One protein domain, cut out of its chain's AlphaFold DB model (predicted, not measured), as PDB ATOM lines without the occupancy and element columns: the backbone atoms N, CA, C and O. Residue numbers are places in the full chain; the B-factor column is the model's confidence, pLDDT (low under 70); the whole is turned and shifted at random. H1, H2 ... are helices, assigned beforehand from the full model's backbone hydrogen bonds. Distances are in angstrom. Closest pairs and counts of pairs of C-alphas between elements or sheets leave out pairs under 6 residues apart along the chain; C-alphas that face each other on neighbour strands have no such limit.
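What this domain is: This is residues 8 to 47 of the 111 residues of an uncharacterized protein of Serratia marcescens (UniProt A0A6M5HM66). The long helix H3 reaches out as an arm from a corner that it makes with the short helix H2, and the third helix, H1, is near H2 but apart from H3, so that the three helices make an open V with H2 at its point and H1 and H3 at its two ends. The picture is open, with few contacts between the helices, and residues 38 to 47 stick out. The printed part has 40 residues with three named helices, H1, H2 and H3 in chain order, and no named strand; the class is all helix. It is only just loose, close to compact, with a radius of gyration of the C-alphas of 11.1 A, and elongated, spanning 32 by 19 by 13 A.

How they stand to each other: H3, residues 31 to 46, and H2, residues 24 to 29, only just touch, with 3 pairs of C-alphas within 8 A, and touch only at the corner by their link. H3 touches H2 with residues 33 to 34 alone; the closest C-alphas, those of Tyr 28 and Val 34, are 5.9 A apart. The two helices run opposite ways at a steep tilt of 66 degrees. H1, residues 8 to 18, is close to H2 but not clearly touching it; their closest C-alphas, those of Cys 11 and Arg 24, are 6.8 A apart. Their lines are about perpendicular, at 76 degrees. H1 and H3 are apart. Every O i to N i+4 pair is within hydrogen-bond range in H2 and H3, and 5 of 7 are in H1.

Where its parts are: H3 measures 22.2 A from C-alpha 31 at (40.704, -29.676, 40.911) to C-alpha 46 at (23.348, -18.703, 32.349). H1 measures 15.2 A and begins with C-alpha 8 at (43.658, -22.467, 25.188). H2 measures 8.8 A.

The domain as a whole: The C-alphas farthest apart, those of Gly 19 and Gln 46, are 32.8 A apart. The printed part has no cut. Both links, H1 to H2 and H2 to H3, are tight. The mean pLDDT of the printed part is 83.3, and no printed residue is under 70.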
ATOM      1  N   ASP A   8      42.519 -23.079  25.883       84.56
ATOM      2  CA  ASP A   8      43.658 -22.467  25.188       84.56
ATOM      3  C   ASP A   8      43.816 -20.986  25.547       84.56
ATOM      4  O   ASP A   8      44.922 -20.511  25.806       84.56
ATOM      5  N   ASN A   9      42.700 -20.257  25.649       84.75
ATOM      6  CA  ASN A   9      42.712 -18.858  26.081       84.75
ATOM      7  C   ASN A   9      43.107 -18.723  27.555       84.75
ATOM      8  O   ASN A   9      43.754 -17.744  27.928       84.75
ATOM      9  N   LEU A  10      42.753 -19.702  28.393       85.38
ATOM     10  CA  LEU A  10      43.213 -19.754  29.777       85.38
ATOM     11  C   LEU A  10      44.730 -19.965  29.834       85.38
ATOM     12  O   LEU A  10      45.411 -19.180  30.487       85.38
ATOM     13  N   CYS A  11      45.270 -20.937  29.093       86.06
ATOM     14  CA  CYS A  11      46.712 -21.205  29.046       86.06
ATOM     15  C   CYS A  11      47.502 -19.975  28.562       86.06
ATOM     16  O   CYS A  11      48.490 -19.595  29.189       86.06
ATOM     17  N   LYS A  12      47.013 -19.279  27.524       84.81
ATOM     18  CA  LYS A  12      47.597 -18.020  27.018       84.81
ATOM     19  C   LYS A  12      47.524 -16.857  28.016       84.81
ATOM     20  O   LYS A  12      48.395 -15.994  28.027       84.81
ATOM     21  N   LYS A  13      46.477 -16.781  28.842       84.69
ATOM     22  CA  LYS A  13      46.361 -15.738  29.880       84.69
ATOM     23  C   LYS A  13      47.250 -16.024  31.080       84.69
ATOM     24  O   LYS A  13      47.839 -15.100  31.631       84.69
ATOM     25  N   VAL A  14      47.348 -17.290  31.471       85.06
ATOM     26  CA  VAL A  14      48.223 -17.721  32.563       85.06
ATOM     27  C   VAL A  14      49.691 -17.558  32.164       85.06
ATOM     28  O   VAL A  14      50.481 -17.106  32.989       85.06
ATOM     29  N   SER A  15      50.042 -17.800  30.896       83.94
ATOM     30  CA  SER A  15      51.414 -17.611  30.414       83.94
ATOM     31  C   SER A  15      51.913 -16.176  30.549       83.94
ATOM     32  O   SER A  15      53.045 -15.962  30.967       83.94
ATOM     33  N   ARG A  16      51.046 -15.184  30.313       82.19
ATOM     34  CA  ARG A  16      51.367 -13.765  30.539       82.19
ATOM     35  C   ARG A  16      51.620 -13.422  32.009       82.19
ATOM     36  O   ARG A  16      52.298 -12.442  32.277       82.19
ATOM     37  N   LYS A  17      51.062 -14.189  32.954       81.12
ATOM     38  CA  LYS A  17      51.218 -13.950  34.400       81.12
ATOM     39  C   LYS A  17      52.389 -14.707  35.023       81.12
ATOM     40  O   LYS A  17      53.015 -14.182  35.931       81.12
ATOM     41  N   ILE A  18      52.644 -15.935  34.577       80.31
ATOM     42  CA  ILE A  18      53.647 -16.838  35.172       80.31
ATOM     43  C   ILE A  18      54.948 -16.852  34.344       80.31
ATOM     44  O   ILE A  18      55.962 -17.390  34.776       80.31
ATOM     45  N   GLY A  19      54.944 -16.275  33.137       74.81
ATOM     46  CA  GLY A  19      56.100 -16.250  32.230       74.81
ATOM     47  C   GLY A  19      56.387 -17.589  31.539       74.81
ATOM     48  O   GLY A  19      57.234 -17.656  30.654       74.81
ATOM     49  N   LYS A  20      55.666 -18.659  31.899       78.00
ATOM     50  CA  LYS A  20      55.716 -19.985  31.266       78.00
ATOM     51  C   LYS A  20      54.328 -20.373  30.783       78.00
ATOM     52  O   LYS A  20      53.349 -20.087  31.465       78.00
ATOM     53  N   THR A  21      54.234 -21.034  29.633       77.50
ATOM     54  CA  THR A  21      52.952 -21.464  29.057       77.50
ATOM     55  C   THR A  21      52.537 -22.805  29.657       77.50
ATOM     56  O   THR A  21      53.104 -23.825  29.269       77.50
ATOM     57  N   PRO A  22      51.584 -22.851  30.610       81.50
ATOM     58  CA  PRO A  22      51.135 -24.123  31.149       81.50
ATOM     59  C   PRO A  22      50.341 -24.890  30.091       81.50
ATOM     60  O   PRO A  22      49.579 -24.309  29.314       81.50
ATOM     61  N   THR A  23      50.480 -26.211  30.091       85.88
ATOM     62  CA  THR A  23      49.666 -27.098  29.260       85.88
ATOM     63  C   THR A  23      48.293 -27.295  29.898       85.88
ATOM     64  O   THR A  23      48.159 -27.306  31.124       85.88
ATOM     65  N   ARG A  24      47.263 -27.550  29.081       84.31
ATOM     66  CA  ARG A  24      45.915 -27.887  29.575       84.31
ATOM     67  C   ARG A  24      45.944 -29.011  30.615       84.31
ATOM     68  O   ARG A  24      45.217 -28.926  31.594       84.31
ATOM     69  N   GLN A  25      46.783 -30.027  30.408       84.19
ATOM     70  CA  GLN A  25      46.944 -31.149  31.338       84.19
ATOM     71  C   GLN A  25      47.387 -30.678  32.728       84.19
ATOM     72  O   GLN A  25      46.746 -31.024  33.709       84.19
ATOM     73  N   SER A  26      48.397 -29.806  32.799       83.56
ATOM     74  CA  SER A  26      48.894 -29.243  34.062       83.56
ATOM     75  C   SER A  26      47.810 -28.462  34.809       83.56
ATOM     76  O   SER A  26      47.627 -28.665  36.005       83.56
ATOM     77  N   LEU A  27      47.025 -27.633  34.111       83.31
ATOM     78  CA  LEU A  27      45.918 -26.903  34.740       83.31
ATOM     79  C   LEU A  27      44.754 -27.819  35.156       83.31
ATOM     80  O   LEU A  27      44.055 -27.513  36.117       83.31
ATOM     81  N   TYR A  28      44.532 -28.921  34.437       85.06
ATOM     82  CA  TYR A  28      43.444 -29.859  34.712       85.06
ATOM     83  C   TYR A  28      43.725 -30.769  35.918       85.06
ATOM     84  O   TYR A  28      42.788 -31.226  36.569       85.06
ATOM     85  N   THR A  29      44.996 -30.996  36.260       87.94
ATOM     86  CA  THR A  29      45.395 -31.738  37.468       87.94
ATOM     87  C   THR A  29      44.938 -31.034  38.754       87.94
ATOM     88  O   THR A  29      44.641 -31.686  39.755       87.94
ATOM     89  N   HIS A  30      44.812 -29.705  38.731       87.06
ATOM     90  CA  HIS A  30      44.342 -28.927  39.873       87.06
ATOM     91  C   HIS A  30      42.810 -28.836  39.889       87.06
ATOM     92  O   HIS A  30      42.207 -28.037  39.167       87.06
ATOM     93  N   LYS A  31      42.173 -29.622  40.768       84.88
ATOM     94  CA  LYS A  31      40.704 -29.676  40.911       84.88
ATOM     95  C   LYS A  31      40.071 -28.301  41.144       84.88
ATOM     96  O   LYS A  31      39.010 -28.026  40.595       84.88
ATOM     97  N   GLU A  32      40.729 -27.418  41.889       83.44
ATOM     98  CA  GLU A  32      40.253 -26.049  42.121       83.44
ATOM     99  C   GLU A  32      40.144 -25.238  40.824       83.44
ATOM    100  O   GLU A  32      39.122 -24.600  40.572       83.44
ATOM    101  N   ILE A  33      41.158 -25.315  39.952       86.44
ATOM    102  CA  ILE A  33      41.171 -24.623  38.655       86.44
ATOM    103  C   ILE A  33      40.054 -25.166  37.763       86.44
ATOM    104  O   ILE A  33      39.343 -24.391  37.116       86.44
ATOM    105  N   VAL A  34      39.867 -26.488  37.750       87.44
ATOM    106  CA  VAL A  34      38.792 -27.140  36.992       87.44
ATOM    107  C   VAL A  34      37.423 -26.699  37.504       87.44
ATOM    108  O   VAL A  34      36.587 -26.294  36.696       87.44
ATOM    109  N   ASN A  35      37.208 -26.705  38.819       85.06
ATOM    110  CA  ASN A  35      35.951 -26.299  39.447       85.06
ATOM    111  C   ASN A  35      35.620 -24.825  39.178       85.06
ATOM    112  O   ASN A  35      34.490 -24.488  38.824       85.06
ATOM    113  N   LEU A  36      36.608 -23.933  39.269       85.69
ATOM    114  CA  LEU A  36      36.423 -22.519  38.944       85.69
ATOM    115  C   LEU A  36      36.152 -22.309  37.448       85.69
ATOM    116  O   LEU A  36      35.294 -21.501  37.078       85.69
ATOM    117  N   TYR A  37      36.843 -23.043  36.571       86.44
ATOM    118  CA  TYR A  37      36.614 -22.980  35.128       86.44
ATOM    119  C   TYR A  37      35.201 -23.448  34.759       86.44
ATOM    120  O   TYR A  37      34.520 -22.782  33.971       86.44
ATOM    121  N   THR A  38      34.732 -24.562  35.329       85.75
ATOM    122  CA  THR A  38      33.383 -25.094  35.078       85.75
ATOM    123  C   THR A  38      32.305 -24.173  35.639       85.75
ATOM    124  O   THR A  38      31.367 -23.850  34.905       85.75
ATOM    125  N   ALA A  39      32.472 -23.665  36.863       83.06
ATOM    126  CA  ALA A  39      31.572 -22.682  37.463       83.06
ATOM    127  C   ALA A  39      31.466 -21.416  36.599       83.06
ATOM    128  O   ALA A  39      30.365 -20.995  36.240       83.06
ATOM    129  N   LYS A  40      32.600 -20.857  36.155       83.06
ATOM    130  CA  LYS A  40      32.632 -19.655  35.305       83.06
ATOM    131  C   LYS A  40      32.030 -19.891  33.928       83.06
ATOM    132  O   LYS A  40      31.326 -19.031  33.406       83.06
ATOM    133  N   LYS A  41      32.250 -21.067  33.341       84.81
ATOM    134  CA  LYS A  41      31.638 -21.442  32.062       84.81
ATOM    135  C   LYS A  41      30.123 -21.618  32.183       84.81
ATOM    136  O   LYS A  41      29.406 -21.230  31.263       84.81
ATOM    137  N   LYS A  42      29.637 -22.174  33.298       83.62
ATOM    138  CA  LYS A  42      28.204 -22.310  33.600       83.62
ATOM    139  C   LYS A  42      27.550 -20.943  33.808       83.62
ATOM    140  O   LYS A  42      26.541 -20.664  33.176       83.62
ATOM    141  N   ALA A  43      28.184 -20.071  34.582       79.75
ATOM    142  CA  ALA A  43      27.731 -18.706  34.816       79.75
ATOM    143  C   ALA A  43      27.642 -17.866  33.532       79.75
ATOM    144  O   ALA A  43      26.614 -17.250  33.280       79.75
ATOM    145  N   ILE A  44      28.653 -17.936  32.652       81.94
ATOM    146  CA  ILE A  44      28.609 -17.276  31.333       81.94
ATOM    147  C   ILE A  44      27.441 -17.800  30.484       81.94
ATOM    148  O   ILE A  44      26.794 -17.016  29.799       81.94
ATOM    149  N   ARG A  45      27.163 -19.113  30.515       81.38
ATOM    150  CA  ARG A  45      26.023 -19.707  29.788       81.38
ATOM    151  C   ARG A  45      24.676 -19.251  30.342       81.38
ATOM    152  O   ARG A  45      23.745 -19.085  29.570       81.38
ATOM    153  N   GLN A  46      24.578 -19.091  31.657       79.81
ATOM    154  CA  GLN A  46      23.348 -18.703  32.349       79.81
ATOM    155  C   GLN A  46      23.189 -17.179  32.474       79.81
ATOM    156  O   GLN A  46      22.169 -16.723  32.969       79.81
ATOM    157  N   ASN A  47      24.177 -16.401  32.014       73.81
ATOM    158  CA  ASN A  47      24.252 -14.948  32.182       73.81
ATOM    159  C   ASN A  47      24.122 -14.504  33.654       73.81
ATOM    160  O   ASN A  47      23.547 -13.464  33.958       73.81
TER     161      ASN A  47